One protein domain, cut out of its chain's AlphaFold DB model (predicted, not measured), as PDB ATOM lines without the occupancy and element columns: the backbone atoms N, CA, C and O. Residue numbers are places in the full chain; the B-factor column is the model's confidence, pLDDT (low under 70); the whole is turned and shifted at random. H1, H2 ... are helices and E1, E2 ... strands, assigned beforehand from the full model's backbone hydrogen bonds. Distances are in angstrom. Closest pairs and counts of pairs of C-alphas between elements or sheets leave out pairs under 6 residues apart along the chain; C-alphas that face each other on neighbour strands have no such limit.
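Overview. This is residues 11 to 86 of the 97 residues of an uncharacterized protein of Sinirhodobacter hankyongi (UniProt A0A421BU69). A small twisted sheet of four strands stands between two helical parts: H1 lies across E3 toward one end of the long axis, and the helical hairpin of H2 and H3 lies toward the other end. H1 packs on the sheet, while H2 and H3 only graze it. The printed part has 76 residues with three named helices and four named strands, in the order E1 E2 H1 E3 H2 H3 E4; the sheet's order is E3 E1 E2 E4, antiparallel throughout, and the class is mixed, helices and strands. The whole is compact, with a radius of gyration of the C-alphas of 12.2 A and spans of 34 by 24 by 19 A.

Along the chain. Find C-alpha 11 at (-7.043, 20.745, 3.341), where E1, residues 11 to 15, begins. E2 follows at residues 19 to 22, and H1 takes residues 29 to 35, 10.0 A long. From C-alpha 39 at (-11.001, 31.930, -1.102), E3 runs 18.3 A through residues 39 to 46. Next come H2, residues 48 to 58, 15.4 A long, and H3, residues 70 to 79, 14.1 A long. E4, residues 84 to 86, ends at C-alpha 86, at (-17.657, 24.245, 7.350).

Arrangement. Begin with E1 and E2, a hairpin of antiparallel strands at 151 degrees, where N 13 and O 20 are 2.8 A apart, within hydrogen-bond range. On to the edge strand E3, antiparallel to E1 at 168 degrees, look for N 14 and O 41, 2.8 A apart. At the other edge, E4 is antiparallel to E2 at 164 degrees, with N 85 and O 21 at 2.8 A. E2, H1 and E3 form a split strand-helix-strand unit, two strands running the same way with E1 between them in the sheet; its crossover is right-handed. H1 is over E3 at a height of 8.9 A over the sheet and runs across the strands, at 66 degrees to E3 on the local plane; the closest C-alphas of H1 and E3 are those of Gln 33 and Tyr 39, 5.3 A apart. H2 and H3 touch, closest at the C-alphas of Val 52 and Trp 70, 5.6 A, with a shallow tilt of 32 degrees, opposite ways. H3 and E2 are near each other, with 5 pairs of C-alphas within 10 A. H1 is apart from H2 and H3. In H1, H2 and H3 every O i to N i+4 pair is within hydrogen-bond range.

Size, cuts and confidence. The C-alphas of Ala 27 and Gly 67 are the two farthest apart, at 35.0 A. The printed part has no cut, and the link from H2 to H3, 11 residues, is long. Mean pLDDT of the printed part is 88.1; look for values under 70 at residues 63 to 67, within that link.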
ATOM      1  N   THR A  11      -7.328  19.340   3.647       94.94
ATOM      2  CA  THR A  11      -7.043  20.745   3.341       94.94
ATOM      3  C   THR A  11      -7.921  21.627   4.216       94.94
ATOM      4  O   THR A  11      -9.146  21.470   4.234       94.94
ATOM      5  N   LEU A  12      -7.303  22.571   4.926       94.62
ATOM      6  CA  LEU A  12      -8.017  23.659   5.590       94.62
ATOM      7  C   LEU A  12      -8.054  24.858   4.647       94.62
ATOM      8  O   LEU A  12      -7.010  25.382   4.261       94.62
ATOM      9  N   VAL A  13      -9.252  25.289   4.277       95.12
ATOM     10  CA  VAL A  13      -9.481  26.417   3.378       95.12
ATOM     11  C   VAL A  13      -9.986  27.605   4.181       95.12
ATOM     12  O   VAL A  13     -10.985  27.503   4.890       95.12
ATOM     13  N   PHE A  14      -9.315  28.741   4.035       92.88
ATOM     14  CA  PHE A  14      -9.716  30.015   4.614       92.88
ATOM     15  C   PHE A  14     -10.502  30.812   3.586       92.88
ATOM     16  O   PHE A  14      -9.989  31.166   2.517       92.88
ATOM     17  N   LEU A  15     -11.741  31.123   3.939       91.00
ATOM     18  CA  LEU A  15     -12.606  32.038   3.213       91.00
ATOM     19  C   LEU A  15     -12.606  33.399   3.919       91.00
ATOM     20  O   LEU A  15     -12.098  33.550   5.032       91.00
ATOM     21  N   GLU A  16     -13.168  34.417   3.279       88.81
ATOM     22  CA  GLU A  16     -13.326  35.738   3.900       88.81
ATOM     23  C   GLU A  16     -14.136  35.717   5.205       88.81
ATOM     24  O   GLU A  16     -13.893  36.541   6.086       88.81
ATOM     25  N   ASP A  17     -15.082  34.791   5.323       81.19
ATOM     26  CA  ASP A  17     -16.076  34.718   6.391       81.19
ATOM     27  C   ASP A  17     -16.188  33.330   7.038       81.19
ATOM     28  O   ASP A  17     -17.101  33.099   7.825       81.19
ATOM     29  N   ALA A  18     -15.296  32.393   6.713       84.75
ATOM     30  CA  ALA A  18     -15.349  31.040   7.256       84.75
ATOM     31  C   ALA A  18     -14.023  30.289   7.092       84.75
ATOM     32  O   ALA A  18     -13.136  30.691   6.342       84.75
ATOM     33  N   MET A  19     -13.942  29.132   7.747       89.69
ATOM     34  CA  MET A  19     -12.995  28.076   7.406       89.69
ATOM     35  C   MET A  19     -13.755  26.826   6.971       89.69
ATOM     36  O   MET A  19     -14.813  26.520   7.528       89.69
ATOM     37  N   VAL A  20     -13.214  26.100   6.000       92.31
ATOM     38  CA  VAL A  20     -13.754  24.820   5.534       92.31
ATOM     39  C   VAL A  20     -12.672  23.764   5.631       92.31
ATOM     40  O   VAL A  20     -11.557  23.959   5.153       92.31
ATOM     41  N   LEU A  21     -13.018  22.629   6.222       92.75
ATOM     42  CA  LEU A  21     -12.192  21.438   6.197       92.75
ATOM     43  C   LEU A  21     -12.654  20.528   5.058       92.75
ATOM     44  O   LEU A  21     -13.845  20.240   4.953       92.75
ATOM     45  N   THR A  22     -11.742  20.074   4.198       94.69
ATOM     46  CA  THR A  22     -12.091  19.223   3.052       94.69
ATOM     47  C   THR A  22     -11.144  18.041   2.872       94.69
ATOM     48  O   THR A  22      -9.947  18.136   3.142       94.69
ATOM     49  N   LYS A  23     -11.703  16.915   2.411       94.19
ATOM     50  CA  LYS A  23     -10.971  15.719   1.953       94.19
ATOM     51  C   LYS A  23     -10.683  15.761   0.450       94.19
ATOM     52  O   LYS A  23     -10.035  14.852  -0.069       94.19
ATOM     53  N   ARG A  24     -11.219  16.755  -0.270       94.06
ATOM     54  CA  ARG A  24     -10.983  16.897  -1.708       94.06
ATOM     55  C   ARG A  24      -9.518  17.195  -1.961       94.06
ATOM     56  O   ARG A  24      -8.907  18.018  -1.287       94.06
ATOM     57  N   THR A  25      -8.987  16.551  -2.987       91.44
ATOM     58  CA  THR A  25      -7.680  16.878  -3.533       91.44
ATOM     59  C   THR A  25      -7.847  17.907  -4.644       91.44
ATOM     60  O   THR A  25      -8.729  17.795  -5.496       91.44
ATOM     61  N   PHE A  26      -6.985  18.917  -4.632       92.50
ATOM     62  CA  PHE A  26      -6.932  19.956  -5.654       92.50
ATOM     63  C   PHE A  26      -5.580  19.886  -6.357       92.50
ATOM     64  O   PHE A  26      -4.576  19.536  -5.738       92.50
ATOM     65  N   ALA A  27      -5.557  20.190  -7.655       92.00
ATOM     66  CA  ALA A  27      -4.321  20.164  -8.432       92.00
ATOM     67  C   ALA A  27      -3.349  21.272  -7.994       92.00
ATOM     68  O   ALA A  27      -2.143  21.051  -7.937       92.00
ATOM     69  N   ASP A  28      -3.887  22.453  -7.684       91.62
ATOM     70  CA  ASP A  28      -3.156  23.622  -7.214       91.62
ATOM     71  C   ASP A  28      -4.099  24.588  -6.469       91.62
ATOM     72  O   ASP A  28      -5.309  24.364  -6.371       91.62
ATOM     73  N   TRP A  29      -3.545  25.687  -5.952       91.56
ATOM     74  CA  TRP A  29      -4.305  26.718  -5.242       91.56
ATOM     75  C   TRP A  29      -5.380  27.393  -6.110       91.56
ATOM     76  O   TRP A  29      -6.373  27.885  -5.575       91.56
ATOM     77  N   ARG A  30      -5.219  27.420  -7.442       93.94
ATOM     78  CA  ARG A  30      -6.209  28.024  -8.343       93.94
ATOM     79  C   ARG A  30      -7.449  27.145  -8.431       93.94
ATOM     80  O   ARG A  30      -8.552  27.674  -8.353       93.94
ATOM     81  N   ALA A  31      -7.282  25.825  -8.486       95.81
ATOM     82  CA  ALA A  31      -8.404  24.891  -8.408       95.81
ATOM     83  C   ALA A  31      -9.177  25.022  -7.079       95.81
ATOM     84  O   ALA A  31     -10.401  24.905  -7.065       95.81
ATOM     85  N   VAL A  32      -8.489  25.323  -5.967       95.12
ATOM     86  CA  VAL A  32      -9.147  25.625  -4.681       95.12
ATOM     87  C   VAL A  32      -9.970  26.912  -4.787       95.12
ATOM     88  O   VAL A  32     -11.133  26.932  -4.393       95.12
ATOM     89  N   GLN A  33      -9.392  27.974  -5.354       94.88
ATOM     90  CA  GLN A  33     -10.069  29.260  -5.537       94.88
ATOM     91  C   GLN A  33     -11.293  29.171  -6.461       94.88
ATOM     92  O   GLN A  33     -12.287  29.855  -6.228       94.88
ATOM     93  N   GLU A  34     -11.231  28.345  -7.505       96.62
ATOM     94  CA  GLU A  34     -12.360  28.105  -8.409       96.62
ATOM     95  C   GLU A  34     -13.510  27.369  -7.708       96.62
ATOM     96  O   GLU A  34     -14.676  27.672  -7.963       96.62
ATOM     97  N   HIS A  35     -13.192  26.431  -6.810       96.44
ATOM     98  CA  HIS A  35     -14.190  25.655  -6.068       96.44
ATOM     99  C   HIS A  35     -14.796  26.424  -4.891       96.44
ATOM    100  O   HIS A  35     -15.989  26.289  -4.622       96.44
ATOM    101  N   PHE A  36     -14.000  27.244  -4.200       94.19
ATOM    102  CA  PHE A  36     -14.437  28.011  -3.037       94.19
ATOM    103  C   PHE A  36     -14.525  29.513  -3.344       94.19
ATOM    104  O   PHE A  36     -13.511  30.222  -3.312       94.19
ATOM    105  N   PRO A  37     -15.739  30.055  -3.563       88.81
ATOM    106  CA  PRO A  37     -15.938  31.494  -3.622       88.81
ATOM    107  C   PRO A  37     -15.385  32.161  -2.359       88.81
ATOM    108  O   PRO A  37     -15.553  31.641  -1.258       88.81
ATOM    109  N   ARG A  38     -14.765  33.337  -2.508       90.19
ATOM    110  CA  ARG A  38     -14.156  34.099  -1.397       90.19
ATOM    111  C   ARG A  38     -12.937  33.419  -0.756       90.19
ATOM    112  O   ARG A  38     -12.577  33.747   0.373       90.19
ATOM    113  N   TYR A  39     -12.293  32.498  -1.475       94.12
ATOM    114  CA  TYR A  39     -11.001  31.930  -1.102       94.12
ATOM    115  C   TYR A  39      -9.955  33.012  -0.817       94.12
ATOM    116  O   TYR A  39      -9.718  33.896  -1.646       94.12
ATOM    117  N   LYS A  40      -9.292  32.898   0.336       94.44
ATOM    118  CA  LYS A  40      -8.133  33.719   0.712       94.44
ATOM    119  C   LYS A  40      -6.842  32.916   0.697       94.44
ATOM    120  O   LYS A  40      -5.827  33.402   0.206       94.44
ATOM    121  N   ALA A  41      -6.877  31.725   1.285       94.00
ATOM    122  CA  ALA A  41      -5.722  30.858   1.440       94.00
ATOM    123  C   ALA A  41      -6.168  29.429   1.753       94.00
ATOM    124  O   ALA A  41      -7.314  29.179   2.125       94.00
ATOM    125  N   SER A  42      -5.239  28.490   1.653       93.94
ATOM    126  CA  SER A  42      -5.405  27.130   2.155       93.94
ATOM    127  C   SER A  42      -4.099  26.644   2.753       93.94
ATOM    128  O   SER A  42      -3.031  26.976   2.239       93.94
ATOM    129  N   LEU A  43      -4.194  25.820   3.788       92.00
ATOM    130  CA  LEU A  43      -3.092  24.946   4.171       92.00
ATOM    131  C   LEU A  43      -3.172  23.697   3.299       92.00
ATOM    132  O   LEU A  43      -4.251  23.115   3.154       92.00
ATOM    133  N   GLU A  44      -2.045  23.350   2.672       80.62
ATOM    134  CA  GLU A  44      -1.909  22.151   1.842       80.62
ATOM    135  C   GLU A  44      -2.426  20.899   2.574       80.62
ATOM    136  O   GLU A  44      -2.501  20.902   3.805       80.62
ATOM    137  N   PRO A  45      -2.808  19.835   1.839       79.56
ATOM    138  CA  PRO A  45      -3.281  18.604   2.456       79.56
ATOM    139  C   PRO A  45      -2.304  18.096   3.526       79.56
ATOM    140  O   PRO A  45      -1.181  17.714   3.203       79.56
ATOM    141  N   ASP A  46      -2.746  18.059   4.779       83.62
ATOM    142  CA  ASP A  46      -1.937  17.616   5.916       83.62
ATOM    143  C   ASP A  46      -2.609  16.441   6.633       83.62
ATOM    144  O   ASP A  46      -3.796  16.143   6.443       83.62
ATOM    145  N   VAL A  47      -1.844  15.731   7.454       91.25
ATOM    146  CA  VAL A  47      -2.385  14.659   8.282       91.25
ATOM    147  C   VAL A  47      -3.302  15.241   9.365       91.25
ATOM    148  O   VAL A  47      -3.009  16.302   9.925       91.25
ATOM    149  N   PRO A  48      -4.387  14.536   9.737       92.31
ATOM    150  CA  PRO A  48      -5.345  15.028  10.727       92.31
ATOM    151  C   PRO A  48      -4.712  15.488  12.048       92.31
ATOM    152  O   PRO A  48      -5.168  16.460  12.640       92.31
ATOM    153  N   ALA A  49      -3.648  14.818  12.502       90.62
ATOM    154  CA  ALA A  49      -2.964  15.156  13.748       90.62
ATOM    155  C   ALA A  49      -2.323  16.557  13.739       90.62
ATOM    156  O   ALA A  49      -2.489  17.295  14.707       90.62
ATOM    157  N   HIS A  50      -1.635  16.941  12.659       91.69
ATOM    158  CA  HIS A  50      -1.021  18.270  12.552       91.69
ATOM    159  C   HIS A  50      -2.079  19.362  12.456       91.69
ATOM    160  O   HIS A  50      -1.945  20.424  13.059       91.69
ATOM    161  N   LEU A  51      -3.175  19.083  11.751       91.38
ATOM    162  CA  LEU A  51      -4.270  20.031  11.665       91.38
ATOM    163  C   LEU A  51      -4.928  20.267  13.031       91.38
ATOM    164  O   LEU A  51      -5.254  21.403  13.361       91.38
ATOM    165  N   VAL A  52      -5.100  19.219  13.839       92.00
ATOM    166  CA  VAL A  52      -5.586  19.362  15.221       92.00
ATOM    167  C   VAL A  52      -4.645  20.234  16.046       92.00
ATOM    168  O   VAL A  52      -5.124  21.082  16.797       92.00
ATOM    169  N   GLU A  53      -3.330  20.054  15.908       92.56
ATOM    170  CA  GLU A  53      -2.330  20.878  16.595       92.56
ATOM    171  C   GLU A  53      -2.429  22.347  16.171       92.56
ATOM    172  O   GLU A  53      -2.567  23.221  17.029       92.56
ATOM    173  N   TYR A  54      -2.460  22.609  14.862       91.56
ATOM    174  CA  TYR A  54      -2.627  23.949  14.302       91.56
ATOM    175  C   TYR A  54      -3.906  24.623  14.815       91.56
ATOM    176  O   TYR A  54      -3.865  25.729  15.351       91.56
ATOM    177  N   LEU A  55      -5.042  23.930  14.709       90.25
ATOM    178  CA  LEU A  55      -6.337  24.457  15.123       90.25
ATOM    179  C   LEU A  55      -6.406  24.701  16.637       90.25
ATOM    180  O   LEU A  55      -6.964  25.705  17.067       90.25
ATOM    181  N   SER A  56      -5.803  23.830  17.448       89.94
ATOM    182  CA  SER A  56      -5.757  24.008  18.907       89.94
ATOM    183  C   SER A  56      -4.874  25.176  19.339       89.94
ATOM    184  O   SER A  56      -5.116  25.745  20.400       89.94
ATOM    185  N   PHE A  57      -3.865  25.534  18.542       89.62
ATOM    186  CA  PHE A  57      -2.977  26.655  18.837       89.62
ATOM    187  C   PHE A  57      -3.546  27.996  18.347       89.62
ATOM    188  O   PHE A  57      -3.623  28.941  19.131       89.62
ATOM    189  N   ASP A  58      -3.982  28.073  17.087       88.81
ATOM    190  CA  ASP A  58      -4.468  29.322  16.477       88.81
ATOM    191  C   ASP A  58      -5.946  29.614  16.809       88.81
ATOM    192  O   ASP A  58      -6.362  30.775  16.816       88.81
ATOM    193  N   TYR A  59      -6.748  28.579  17.089       86.50
ATOM    194  CA  TYR A  59      -8.198  28.681  17.310       86.50
ATOM    195  C   TYR A  59      -8.669  27.911  18.563       86.50
ATOM    196  O   TYR A  59      -9.604  27.109  18.460       86.50
ATOM    197  N   PRO A  60      -8.073  28.127  19.752       84.31
ATOM    198  CA  PRO A  60      -8.383  27.346  20.956       84.31
ATOM    199  C   PRO A  60      -9.849  27.454  21.409       84.31
ATOM    200  O   PRO A  60     -10.405  26.470  21.884       84.31
ATOM    201  N   ASP A  61     -10.496  28.603  21.195       78.50
ATOM    202  CA  ASP A  61     -11.846  28.894  21.717       78.50
ATOM    203  C   ASP A  61     -12.979  28.496  20.750       78.50
ATOM    204  O   ASP A  61     -14.169  28.590  21.051       78.50
ATOM    205  N   MET A  62     -12.634  28.085  19.529       75.38
ATOM    206  CA  MET A  62     -13.605  27.801  18.472       75.38
ATOM    207  C   MET A  62     -14.411  26.499  18.675       75.38
ATOM    208  O   MET A  62     -15.617  26.507  18.400       75.38
ATOM    209  N   PRO A  63     -13.823  25.396  19.173       65.19
ATOM    210  CA  PRO A  63     -14.551  24.155  19.436       65.19
ATOM    211  C   PRO A  63     -15.554  24.267  20.591       65.19
ATOM    212  O   PRO A  63     -16.527  23.518  20.652       65.19
ATOM    213  N   GLU A  64     -15.377  25.243  21.490       55.34
ATOM    214  CA  GLU A  64     -16.217  25.414  22.686       55.34
ATOM    215  C   GLU A  64     -17.701  25.606  22.343       55.34
ATOM    216  O   GLU A  64     -18.594  25.288  23.129       55.34
ATOM    217  N   ALA A  65     -17.983  26.067  21.124       52.28
ATOM    218  CA  ALA A  65     -19.328  26.201  20.601       52.28
ATOM    219  C   ALA A  65     -20.108  24.888  20.473       52.28
ATOM    220  O   ALA A  65     -21.340  24.899  20.570       52.28
ATOM    221  N   THR A  66     -19.396  23.793  20.229       53.00
ATOM    222  CA  THR A  66     -19.949  22.449  20.062       53.00
ATOM    223  C   THR A  66     -19.746  21.593  21.313       53.00
ATOM    224  O   THR A  66     -20.326  20.516  21.394       53.00
ATOM    225  N   GLY A  67     -18.984  22.080  22.304       66.81
ATOM    226  CA  GLY A  67     -18.634  21.330  23.515       66.81
ATOM    227  C   GLY A  67     -17.662  20.174  23.257       66.81
ATOM    228  O   GLY A  67     -17.594  19.259  24.073       66.81
ATOM    229  N   HIS A  68     -16.957  20.212  22.126       73.88
ATOM    230  CA  HIS A  68     -16.016  19.192  21.671       73.88
ATOM    231  C   HIS A  68     -14.632  19.793  21.496       73.88
ATOM    232  O   HIS A  68     -14.535  20.965  21.167       73.88
ATOM    233  N   ASP A  69     -13.577  18.998  21.614       85.88
ATOM    234  CA  ASP A  69     -12.209  19.448  21.337       85.88
ATOM    235  C   ASP A  69     -11.909  19.335  19.830       85.88
ATOM    236  O   ASP A  69     -12.517  18.529  19.118       85.88
ATOM    237  N   TRP A  70     -10.897  20.048  19.318       88.19
ATOM    238  CA  TRP A  70     -10.503  19.933  17.901       88.19
ATOM    239  C   TRP A  70     -10.184  18.503  17.462       88.19
ATOM    240  O   TRP A  70     -10.487  18.121  16.331       88.19
ATOM    241  N   SER A  71      -9.611  17.695  18.357       90.81
ATOM    242  CA  SER A  71      -9.338  16.283  18.080       90.81
ATOM    243  C   SER A  71     -10.613  15.481  17.802       90.81
ATOM    244  O   SER A  71     -10.626  14.660  16.885       90.81
ATOM    245  N   GLU A  72     -11.700  15.761  18.526       87.94
ATOM    246  CA  GLU A  72     -12.997  15.110  18.344       87.94
ATOM    247  C   GLU A  72     -13.672  15.591  17.058       87.94
ATOM    248  O   GLU A  72     -14.162  14.773  16.277       87.94
ATOM    249  N   VAL A  73     -13.627  16.900  16.789       88.44
ATOM    250  CA  VAL A  73     -14.184  17.509  15.570       88.44
ATOM    251  C   VAL A  73     -13.520  16.934  14.315       88.44
ATOM    252  O   VAL A  73     -14.203  16.495  13.385       88.44
ATOM    253  N   VAL A  74     -12.185  16.885  14.288       90.06
ATOM    254  CA  VAL A  74     -11.435  16.352  13.144       90.06
ATOM    255  C   VAL A  74     -11.642  14.841  13.011       90.06
ATOM    256  O   VAL A  74     -11.852  14.360  11.897       90.06
ATOM    257  N   ALA A  75     -11.650  14.084  14.114       90.62
ATOM    258  CA  ALA A  75     -11.919  12.645  14.075       90.62
ATOM    259  C   ALA A  75     -13.327  12.334  13.537       90.62
ATOM    260  O   ALA A  75     -13.481  11.453  12.685       90.62
ATOM    261  N   ALA A  76     -14.340  13.084  13.979       89.56
ATOM    262  CA  ALA A  76     -15.708  12.959  13.491       89.56
ATOM    263  C   ALA A  76     -15.795  13.269  11.992       89.56
ATOM    264  O   ALA A  76     -16.413  12.512  11.239       89.56
ATOM    265  N   PHE A  77     -15.117  14.325  11.529       90.81
ATOM    266  CA  PHE A  77     -15.059  14.631  10.104       90.81
ATOM    267  C   PHE A  77     -14.379  13.520   9.305       90.81
ATOM    268  O   PHE A  77     -14.939  13.074   8.301       90.81
ATOM    269  N   VAL A  78     -13.222  13.027   9.754       91.81
ATOM    270  CA  VAL A  78     -12.493  11.924   9.107       91.81
ATOM    271  C   VAL A  78     -13.372  10.679   8.978       91.81
ATOM    272  O   VAL A  78     -13.436  10.104   7.892       91.81
ATOM    273  N   ALA A  79     -14.093  10.308  10.039       90.62
ATOM    274  CA  ALA A  79     -14.986   9.149  10.054       90.62
ATOM    275  C   ALA A  79     -16.290   9.354   9.259       90.62
ATOM    276  O   ALA A  79     -16.963   8.382   8.912       90.62
ATOM    277  N   SER A  80     -16.666  10.602   8.972       89.62
ATOM    278  CA  SER A  80     -17.882  10.910   8.218       89.62
ATOM    279  C   SER A  80     -17.754  10.571   6.726       89.62
ATOM    280  O   SER A  80     -16.661  10.551   6.157       89.62
ATOM    281  N   GLY A  81     -18.893  10.385   6.057       89.06
ATOM    282  CA  GLY A  81     -18.965  10.313   4.592       89.06
ATOM    283  C   GLY A  81     -18.945  11.679   3.894       89.06
ATOM    284  O   GLY A  81     -19.029  11.725   2.671       89.06
ATOM    285  N   ALA A  82     -18.869  12.786   4.643       90.06
ATOM    286  CA  ALA A  82     -18.827  14.125   4.067       90.06
ATOM    287  C   ALA A  82     -17.455  14.402   3.438       90.06
ATOM    288  O   ALA A  82     -16.414  14.024   3.989       90.06
ATOM    289  N   GLU A  83     -17.458  15.082   2.292       92.94
ATOM    290  CA  GLU A  83     -16.234  15.550   1.632       92.94
ATOM    291  C   GLU A  83     -15.754  16.896   2.179       92.94
ATOM    292  O   GLU A  83     -14.566  17.199   2.104       92.94
ATOM    293  N   GLU A  84     -16.667  17.690   2.739       92.69
ATOM    294  CA  GLU A  84     -16.436  19.052   3.214       92.69
ATOM    295  C   GLU A  84     -17.215  19.298   4.507       92.69
ATOM    296  O   GLU A  84     -18.332  18.805   4.677       92.69
ATOM    297  N   MET A  85     -16.622  20.072   5.412       90.38
ATOM    298  CA  MET A  85     -17.242  20.503   6.657       90.38
ATOM    299  C   MET A  85     -16.898  21.973   6.914       90.38
ATOM    300  O   MET A  85     -15.727  22.292   7.142       90.38
ATOM    301  N   PRO A  86     -17.883  22.887   6.888       87.69
ATOM    302  CA  PRO A  86     -17.657  24.245   7.350       87.69
ATOM    303  C   PRO A  86     -17.390  24.220   8.856       87.69
ATOM    304  O   PRO A  86     -18.080  23.535   9.610       87.69
TER     305      PRO A  86